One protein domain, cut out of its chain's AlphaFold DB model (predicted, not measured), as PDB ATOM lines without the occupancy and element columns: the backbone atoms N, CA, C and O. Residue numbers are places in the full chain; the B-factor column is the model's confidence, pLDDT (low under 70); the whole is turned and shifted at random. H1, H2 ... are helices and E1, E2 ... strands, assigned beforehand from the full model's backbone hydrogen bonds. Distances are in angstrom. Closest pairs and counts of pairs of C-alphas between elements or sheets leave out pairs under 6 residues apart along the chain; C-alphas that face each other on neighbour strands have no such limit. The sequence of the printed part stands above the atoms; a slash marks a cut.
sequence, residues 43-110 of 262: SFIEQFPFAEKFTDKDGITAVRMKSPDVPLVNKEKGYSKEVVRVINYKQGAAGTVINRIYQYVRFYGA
ATOM      1  N   SER A  43     -12.448  -6.179  32.616       91.56
ATOM      2  CA  SER A  43     -11.598  -6.096  33.813       91.56
ATOM      3  C   SER A  43     -10.525  -5.014  33.700       91.56
ATOM      4  O   SER A  43     -10.279  -4.301  34.666       91.56
ATOM      5  N   PHE A  44      -9.941  -4.827  32.511       92.69
ATOM      6  CA  PHE A  44      -9.025  -3.713  32.264       92.69
ATOM      7  C   PHE A  44      -9.726  -2.353  32.357       92.69
ATOM      8  O   PHE A  44      -9.176  -1.425  32.930       92.69
ATOM      9  N   ILE A  45     -10.933  -2.206  31.809       92.50
ATOM     10  CA  ILE A  45     -11.650  -0.918  31.832       92.50
ATOM     11  C   ILE A  45     -12.176  -0.587  33.233       92.50
ATOM     12  O   ILE A  45     -12.229   0.576  33.622       92.50
ATOM     13  N   GLU A  46     -12.567  -1.600  34.001       94.19
ATOM     14  CA  GLU A  46     -13.153  -1.442  35.332       94.19
ATOM     15  C   GLU A  46     -12.144  -1.029  36.407       94.19
ATOM     16  O   GLU A  46     -12.569  -0.551  37.457       94.19
ATOM     17  N   GLN A  47     -10.838  -1.132  36.132       95.81
ATOM     18  CA  GLN A  47      -9.791  -0.602  37.011       95.81
ATOM     19  C   GLN A  47      -9.771   0.937  37.044       95.81
ATOM     20  O   GLN A  47      -9.219   1.524  37.971       95.81
ATOM     21  N   PHE A  48     -10.360   1.589  36.033       95.50
ATOM     22  CA  PHE A  48     -10.432   3.042  35.949       95.50
ATOM     23  C   PHE A  48     -11.750   3.563  36.550       95.50
ATOM     24  O   PHE A  48     -12.825   2.984  36.310       95.50
ATOM     25  N   PRO A  49     -11.699   4.670  37.312       95.06
ATOM     26  CA  PRO A  49     -12.889   5.275  37.893       95.06
ATOM     27  C   PRO A  49     -13.802   5.894  36.824       95.06
ATOM     28  O   PRO A  49     -13.415   6.171  35.687       95.06
ATOM     29  N   PHE A  50     -15.070   6.092  37.192       96.38
ATOM     30  CA  PHE A  50     -16.041   6.759  36.327       96.38
ATOM     31  C   PHE A  50     -15.743   8.256  36.202       96.38
ATOM     32  O   PHE A  50     -15.292   8.885  37.153       96.38
ATOM     33  N   ALA A  51     -16.069   8.817  35.037       94.06
ATOM     34  CA  ALA A  51     -15.897  10.223  34.671       94.06
ATOM     35  C   ALA A  51     -14.444  10.738  34.663       94.06
ATOM     36  O   ALA A  51     -14.226  11.919  34.400       94.06
ATOM     37  N   GLU A  52     -13.454   9.867  34.858       95.81
ATOM     38  CA  GLU A  52     -12.039  10.203  34.724       95.81
ATOM     39  C   GLU A  52     -11.493   9.767  33.359       95.81
ATOM     40  O   GLU A  52     -11.940   8.776  32.768       95.81
ATOM     41  N   LYS A  53     -10.537  10.544  32.841       96.25
ATOM     42  CA  LYS A  53      -9.840  10.235  31.592       96.25
ATOM     43  C   LYS A  53      -8.720   9.238  31.858       96.25
ATOM     44  O   LYS A  53      -7.948   9.409  32.792       96.25
ATOM     45  N   PHE A  54      -8.586   8.251  30.986       96.94
ATOM     46  CA  PHE A  54      -7.478   7.303  30.991       96.94
ATOM     47  C   PHE A  54      -7.011   7.009  29.566       96.94
ATOM     48  O   PHE A  54      -7.691   7.340  28.598       96.94
ATOM     49  N   THR A  55      -5.847   6.383  29.435       95.69
ATOM     50  CA  THR A  55      -5.319   5.937  28.141       95.69
ATOM     51  C   THR A  55      -5.596   4.452  27.975       95.69
ATOM     52  O   THR A  55      -5.230   3.640  28.826       95.69
ATOM     53  N   ASP A  56      -6.271   4.096  26.891       93.69
ATOM     54  CA  ASP A  56      -6.575   2.708  26.558       93.69
ATOM     55  C   ASP A  56      -5.356   2.000  25.929       93.69
ATOM     56  O   ASP A  56      -4.343   2.627  25.612       93.69
ATOM     57  N   LYS A  57      -5.427   0.680  25.735       90.06
ATOM     58  CA  LYS A  57      -4.314  -0.147  25.230       90.06
ATOM     59  C   LYS A  57      -3.826   0.255  23.840       90.06
ATOM     60  O   LYS A  57      -2.687  -0.032  23.492       90.06
ATOM     61  N   ASP A  58      -4.683   0.886  23.051       91.31
ATOM     62  CA  ASP A  58      -4.379   1.418  21.723       91.31
ATOM     63  C   ASP A  58      -3.946   2.896  21.746       91.31
ATOM     64  O   ASP A  58      -3.824   3.517  20.693       91.31
ATOM     65  N   GLY A  59      -3.693   3.469  22.927       92.81
ATOM     66  CA  GLY A  59      -3.217   4.844  23.094       92.81
ATOM     67  C   GLY A  59      -4.310   5.912  23.008       92.81
ATOM     68  O   GLY A  59      -4.018   7.098  23.145       92.81
ATOM     69  N   ILE A  60      -5.570   5.520  22.803       94.31
ATOM     70  CA  ILE A  60      -6.696   6.452  22.684       94.31
ATOM     71  C   ILE A  60      -7.126   6.924  24.075       94.31
ATOM     72  O   ILE A  60      -7.277   6.124  25.000       94.31
ATOM     73  N   THR A  61      -7.370   8.228  24.220       95.44
ATOM     74  CA  THR A  61      -7.963   8.782  25.441       95.44
ATOM     75  C   THR A  61      -9.399   8.292  25.591       95.44
ATOM     76  O   THR A  61     -10.229   8.452  24.693       95.44
ATOM     77  N   ALA A  62      -9.704   7.705  26.741       96.81
ATOM     78  CA  ALA A  62     -10.981   7.095  27.039       96.81
ATOM     79  C   ALA A  62     -11.572   7.606  28.357       96.81
ATOM     80  O   ALA A  62     -10.853   8.052  29.248       96.81
ATOM     81  N   VAL A  63     -12.898   7.534  28.478       97.56
ATOM     82  CA  VAL A  63     -13.631   7.810  29.723       97.56
ATOM     83  C   VAL A  63     -14.655   6.711  29.966       97.56
ATOM     84  O   VAL A  63     -15.309   6.227  29.036       97.56
ATOM     85  N   ARG A  64     -14.839   6.337  31.234       96.62
ATOM     86  CA  ARG A  64     -15.905   5.433  31.672       96.62
ATOM     87  C   ARG A  64     -17.110   6.238  32.156       96.62
ATOM     88  O   ARG A  64     -16.953   7.127  32.986       96.62
ATOM     89  N   MET A  65     -18.322   5.921  31.705       95.31
ATOM     90  CA  MET A  65     -19.543   6.594  32.185       95.31
ATOM     91  C   MET A  65     -20.737   5.651  32.299       95.31
ATOM     92  O   MET A  65     -20.780   4.608  31.648       95.31
ATOM     93  N   LYS A  66     -21.718   6.031  33.119       95.25
ATOM     94  CA  LYS A  66     -23.006   5.336  33.224       95.25
ATOM     95  C   LYS A  66     -24.043   6.041  32.355       95.25
ATOM     96  O   LYS A  66     -24.096   7.265  32.315       95.25
ATOM     97  N   SER A  67     -24.845   5.254  31.655       93.31
ATOM     98  CA  SER A  67     -26.061   5.700  30.983       93.31
ATOM     99  C   SER A  67     -27.245   5.590  31.942       93.31
ATOM    100  O   SER A  67     -27.207   4.737  32.831       93.31
ATOM    101  N   PRO A  68     -28.318   6.371  31.735       93.81
ATOM    102  CA  PRO A  68     -29.614   6.069  32.325       93.81
ATOM    103  C   PRO A  68     -30.047   4.627  32.037       93.81
ATOM    104  O   PRO A  68     -29.754   4.088  30.960       93.81
ATOM    105  N   ASP A  69     -30.752   4.035  32.998       92.56
ATOM    106  CA  ASP A  69     -31.315   2.695  32.881       92.56
ATOM    107  C   ASP A  69     -32.418   2.668  31.809       92.56
ATOM    108  O   ASP A  69     -33.206   3.606  31.669       92.56
ATOM    109  N   VAL A  70     -32.484   1.571  31.053       92.19
ATOM    110  CA  VAL A  70     -33.426   1.397  29.945       92.19
ATOM    111  C   VAL A  70     -34.457   0.320  30.301       92.19
ATOM    112  O   VAL A  70     -34.084  -0.852  30.442       92.19
ATOM    113  N   PRO A  71     -35.751   0.667  30.423       93.00
ATOM    114  CA  PRO A  71     -36.801  -0.315  30.651       93.00
ATOM    115  C   PRO A  71     -37.074  -1.132  29.385       93.00
ATOM    116  O   PRO A  71     -37.162  -0.599  28.278       93.00
ATOM    117  N   LEU A  72     -37.258  -2.436  29.558       91.44
ATOM    118  CA  LEU A  72     -37.665  -3.370  28.517       91.44
ATOM    119  C   LEU A  72     -39.045  -3.932  28.855       91.44
ATOM    120  O   LEU A  72     -39.196  -4.747  29.764       91.44
ATOM    121  N   VAL A  73     -40.047  -3.503  28.087       88.94
ATOM    122  CA  VAL A  73     -41.454  -3.907  28.262       88.94
ATOM    123  C   VAL A  73     -41.719  -5.366  27.902       88.94
ATOM    124  O   VAL A  73     -42.671  -5.967  28.380       88.94
ATOM    125  N   ASN A  74     -40.857  -5.952  27.074       87.69
ATOM    126  CA  ASN A  74     -40.929  -7.340  26.622       87.69
ATOM    127  C   ASN A  74     -40.113  -8.304  27.501       87.69
ATOM    128  O   ASN A  74     -39.848  -9.436  27.091       87.69
ATOM    129  N   LYS A  75     -39.640  -7.848  28.665       89.94
ATOM    130  CA  LYS A  75     -38.883  -8.658  29.619       89.94
ATOM    131  C   LYS A  75     -39.598  -8.699  30.960       89.94
ATOM    132  O   LYS A  75     -40.137  -7.698  31.418       89.94
ATOM    133  N   GLU A  76     -39.562  -9.871  31.581       88.44
ATOM    134  CA  GLU A  76     -40.194 -10.130  32.870       88.44
ATOM    135  C   GLU A  76     -39.608  -9.261  33.985       88.44
ATOM    136  O   GLU A  76     -38.434  -8.870  33.962       88.44
ATOM    137  N   LYS A  77     -40.431  -9.001  35.003       87.50
ATOM    138  CA  LYS A  77     -40.003  -8.322  36.226       87.50
ATOM    139  C   LYS A  77     -38.854  -9.114  36.861       87.50
ATOM    140  O   LYS A  77     -39.007 -10.289  37.168       87.50
ATOM    141  N   GLY A  78     -37.708  -8.463  37.054       88.19
ATOM    142  CA  GLY A  78     -36.485  -9.096  37.567       88.19
ATOM    143  C   GLY A  78     -35.405  -9.331  36.509       88.19
ATOM    144  O   GLY A  78     -34.244  -9.523  36.867       88.19
ATOM    145  N   TYR A  79     -35.727  -9.221  35.216       93.12
ATOM    146  CA  TYR A  79     -34.699  -9.163  34.178       93.12
ATOM    147  C   TYR A  79     -33.770  -7.967  34.423       93.12
ATOM    148  O   TYR A  79     -34.238  -6.839  34.586       93.12
ATOM    149  N   SER A  80     -32.458  -8.200  34.417       93.56
ATOM    150  CA  SER A  80     -31.436  -7.154  34.480       93.56
ATOM    151  C   SER A  80     -30.234  -7.581  33.649       93.56
ATOM    152  O   SER A  80     -29.687  -8.666  33.845       93.56
ATOM    153  N   LYS A  81     -29.805  -6.732  32.718       91.56
ATOM    154  CA  LYS A  81     -28.628  -6.970  31.882       91.56
ATOM    155  C   LYS A  81     -27.826  -5.690  31.742       91.56
ATOM    156  O   LYS A  81     -28.345  -4.689  31.259       91.56
ATOM    157  N   GLU A  82     -26.553  -5.741  32.107       90.69
ATOM    158  CA  GLU A  82     -25.627  -4.635  31.884       90.69
ATOM    159  C   GLU A  82     -24.805  -4.860  30.610       90.69
ATOM    160  O   GLU A  82     -24.221  -5.927  30.388       90.69
ATOM    161  N   VAL A  83     -24.758  -3.838  29.761       89.69
ATOM    162  CA  VAL A  83     -24.010  -3.824  28.504       89.69
ATOM    163  C   VAL A  83     -23.058  -2.639  28.511       89.69
ATOM    164  O   VAL A  83     -23.435  -1.536  28.892       89.69
ATOM    165  N   VAL A  84     -21.831  -2.858  28.041       90.31
ATOM    166  CA  VAL A  84     -20.872  -1.774  27.812       90.31
ATOM    167  C   VAL A  84     -20.900  -1.417  26.332       90.31
ATOM    168  O   VAL A  84     -20.566  -2.242  25.484       90.31
ATOM    169  N   ARG A  85     -21.306  -0.188  26.025       90.06
ATOM    170  CA  ARG A  85     -21.235   0.404  24.691       90.06
ATOM    171  C   ARG A  85     -19.906   1.137  24.543       90.06
ATOM    172  O   ARG A  85     -19.547   1.941  25.399       90.06
ATOM    173  N   VAL A  86     -19.212   0.895  23.437       91.44
ATOM    174  CA  VAL A  86     -18.018   1.658  23.056       91.44
ATOM    175  C   VAL A  86     -18.425   2.715  22.042       91.44
ATOM    176  O   VAL A  86     -18.939   2.379  20.976       91.44
ATOM    177  N   ILE A  87     -18.208   3.983  22.371       91.31
ATOM    178  CA  ILE A  87     -18.474   5.122  21.490       91.31
ATOM    179  C   ILE A  87     -17.125   5.716  21.104       91.31
ATOM    180  O   ILE A  87     -16.380   6.169  21.968       91.31
ATOM    181  N   ASN A  88     -16.803   5.705  19.814       93.44
ATOM    182  CA  ASN A  88     -15.558   6.257  19.291       93.44
ATOM    183  C   ASN A  88     -15.845   7.600  18.613       93.44
ATOM    184  O   ASN A  88     -16.593   7.649  17.638       93.44
ATOM    185  N   TYR A  89     -15.218   8.672  19.089       90.44
ATOM    186  CA  TYR A  89     -15.232   9.969  18.416       90.44
ATOM    187  C   TYR A  89     -14.118  10.000  17.387       90.44
ATOM    188  O   TYR A  89     -12.952   9.782  17.719       90.44
ATOM    189  N   LYS A  90     -14.492  10.270  16.141       92.50
ATOM    190  CA  LYS A  90     -13.586  10.304  14.997       92.50
ATOM    191  C   LYS A  90     -13.364  11.741  14.539       92.50
ATOM    192  O   LYS A  90     -14.276  12.558  14.635       92.50
ATOM    193  N   GLN A  91     -12.172  12.042  14.032       90.69
ATOM    194  CA  GLN A  91     -11.824  13.356  13.493       90.69
ATOM    195  C   GLN A  91     -11.039  13.233  12.180       90.69
ATOM    196  O   GLN A  91     -10.234  12.318  12.000       90.69
ATOM    197  N   GLY A  92     -11.262  14.190  11.274       90.38
ATOM    198  CA  GLY A  92     -10.573  14.293   9.985       90.38
ATOM    199  C   GLY A  92     -11.154  13.390   8.891       90.38
ATOM    200  O   GLY A  92     -11.973  12.512   9.153       90.38
ATOM    201  N   ALA A  93     -10.712  13.604   7.648       86.88
ATOM    202  CA  ALA A  93     -11.192  12.861   6.475       86.88
ATOM    203  C   ALA A  93     -10.894  11.351   6.547       86.88
ATOM    204  O   ALA A  93     -11.654  10.546   6.020       86.88
ATOM    205  N   ALA A  94      -9.815  10.966   7.238       87.12
ATOM    206  CA  ALA A  94      -9.443   9.570   7.464       87.12
ATOM    207  C   ALA A  94     -10.276   8.875   8.563       87.12
ATOM    208  O   ALA A  94     -10.190   7.659   8.715       87.12
ATOM    209  N   GLY A  95     -11.073   9.619   9.344       90.12
ATOM    210  CA  GLY A  95     -11.913   9.053  10.402       90.12
ATOM    211  C   GLY A  95     -11.135   8.491  11.597       90.12
ATOM    212  O   GLY A  95     -11.604   7.548  12.239       90.12
ATOM    213  N   THR A  96      -9.962   9.051  11.906       90.38
ATOM    214  CA  THR A  96      -9.119   8.628  13.032       90.38
ATOM    215  C   THR A  96      -9.871   8.778  14.348       90.38
ATOM    216  O   THR A  96     -10.420   9.843  14.630       90.38
ATOM    217  N   VAL A  97      -9.893   7.726  15.171       92.56
ATOM    218  CA  VAL A  97     -10.496   7.786  16.507       92.56
ATOM    219  C   VAL A  97      -9.588   8.590  17.431       92.56
ATOM    220  O   VAL A  97      -8.439   8.217  17.646       92.56
ATOM    221  N   ILE A  98     -10.118   9.675  17.985       92.06
ATOM    222  CA  ILE A  98      -9.387  10.591  18.870       92.06
ATOM    223  C   ILE A  98      -9.771  10.425  20.340       92.06
ATOM    224  O   ILE A  98      -8.962  10.692  21.221       92.06
ATOM    225  N   ASN A  99     -11.002   9.990  20.614       94.00
ATOM    226  CA  ASN A  99     -11.506   9.771  21.963       94.00
ATOM    227  C   ASN A  99     -12.464   8.583  21.982       94.00
ATOM    228  O   ASN A  99     -13.156   8.310  20.995       94.00
ATOM    229  N   ARG A 100     -12.555   7.924  23.133       95.06
ATOM    230  CA  ARG A 100     -13.438   6.783  23.364       95.06
ATOM    231  C   ARG A 100     -14.264   6.967  24.630       95.06
ATOM    232  O   ARG A 100     -13.791   7.469  25.642       95.06
ATOM    233  N   ILE A 101     -15.507   6.513  24.601       95.06
ATOM    234  CA  ILE A 101     -16.345   6.407  25.792       95.06
ATOM    235  C   ILE A 101     -16.772   4.956  25.969       95.06
ATOM    236  O   ILE A 101     -17.342   4.351  25.061       95.06
ATOM    237  N   TYR A 102     -16.544   4.433  27.169       95.31
ATOM    238  CA  TYR A 102     -17.115   3.185  27.653       95.31
ATOM    239  C   TYR A 102     -18.371   3.494  28.464       95.31
ATOM    240  O   TYR A 102     -18.296   3.858  29.640       95.31
ATOM    241  N   GLN A 103     -19.528   3.380  27.820       94.75
ATOM    242  CA  GLN A 103     -20.823   3.693  28.406       94.75
ATOM    243  C   GLN A 103     -21.502   2.421  28.924       94.75
ATOM    244  O   GLN A 103     -21.813   1.513  28.157       94.75
ATOM    245  N   TYR A 104     -21.759   2.367  30.226       93.69
ATOM    246  CA  TYR A 104     -22.428   1.256  30.898       93.69
ATOM    247  C   TYR A 104     -23.934   1.502  30.873       93.69
ATOM    248  O   TYR A 104     -24.403   2.502  31.412       93.69
ATOM    249  N   VAL A 105     -24.681   0.615  30.221       93.25
ATOM    250  CA  VAL A 105     -26.137   0.694  30.067       93.25
ATOM    251  C   VAL A 105     -26.763  -0.507  30.759       93.25
ATOM    252  O   VAL A 105     -26.465  -1.650  30.404       93.25
ATOM    253  N   ARG A 106     -27.650  -0.258  31.723       94.31
ATOM    254  CA  ARG A 106     -28.434  -1.303  32.376       94.31
ATOM    255  C   ARG A 106     -29.824  -1.375  31.755       94.31
ATOM    256  O   ARG A 106     -30.582  -0.413  31.786       94.31
ATOM    257  N   PHE A 107     -30.157  -2.539  31.221       93.62
ATOM    258  CA  PHE A 107     -31.495  -2.875  30.755       93.62
ATOM    259  C   PHE A 107     -32.228  -3.643  31.845       93.62
ATOM    260  O   PHE A 107     -31.668  -4.607  32.371       93.62
ATOM    261  N   TYR A 108     -33.463  -3.266  32.162       93.75
ATOM    262  CA  TYR A 108     -34.261  -3.962  33.172       93.75
ATOM    263  C   TYR A 108     -35.679  -4.257  32.688       93.75
ATOM    264  O   TYR A 108     -36.230  -3.524  31.873       93.75
ATOM    265  N   GLY A 109     -36.262  -5.354  33.166       92.25
ATOM    266  CA  GLY A 109     -37.624  -5.744  32.816       92.25
ATOM    267  C   GLY A 109     -38.659  -4.866  33.508       92.25
ATOM    268  O   GLY A 109     -38.674  -4.764  34.737       92.25
ATOM    269  N   ALA A 110     -39.519  -4.248  32.707       88.56
ATOM    270  CA  ALA A 110     -40.630  -3.418  33.151       88.56
ATOM    271  C   ALA A 110     -41.892  -3.845  32.385       88.56
ATOM    272  O   ALA A 110     -42.332  -3.116  31.492       88.56
TER     273      ALA A 110
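Overview. This is residues 43 to 110 of the 262 residues of the protein "LPXTG-motif cell wall anchor domain protein" of Gemella haemolysans ATCC 10379 (UniProt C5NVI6). What is the shape? A long hairpin of E4 and E5 makes the length of one strongly twisted sheet; E2, with E1 at its far edge, and then E3 run along one side of E5, and tiny H1 grazes the sheet. What makes it up? The printed part has 68 residues and is mostly strand, with one named helix, H1, followed along the chain by five named strands, E1 to E5; the sheet is branched and mixed, E5 being parallel to its neighbours E2 and E3 and antiparallel to E4, while E1 and E2 are antiparallel neighbours. How large is it? It is loose, radius of gyration of the C-alphas 14.9 A, spanning 44 by 29 by 16 A.

Arrangement. Where is H1? H1, residues 43 to 46, only grazes the sheet with residues 45 to 46, and is too short for an O i to N i+4 pair. How do the strands pair? E1, residues 53 to 55, and E2, residues 61 to 66, form an antiparallel hairpin, N 54 to O 62 being 2.9 A. E5, residues 96 to 109, has parallel E2, N 63 to O 100 3.0 A, and parallel E3, residues 70 to 72, N 70 to O 106 2.8 A, on one side. On its other side E4, residues 80 to 91, forms an antiparallel hairpin with it, N 85 to O 103 2.8 A.

Along the chain. Where does H1 begin? C-alpha 43 is at (-11.598, -6.096, 33.813). How long are the strands? E2 measures 17.3 A, E4 35.3 A and E5 37.6 A; E5 bends by 66 degrees at residue 99 and ends at C-alpha 109, (-37.624, -5.744, 32.816).

Size, cuts and confidence. Which C-alphas are farthest apart? Those of Lys 77 and Ala 93, 46.5 A. Is anything missing or uncertain? The printed part has no cut and no long link, and no printed residue is under 70 in pLDDT.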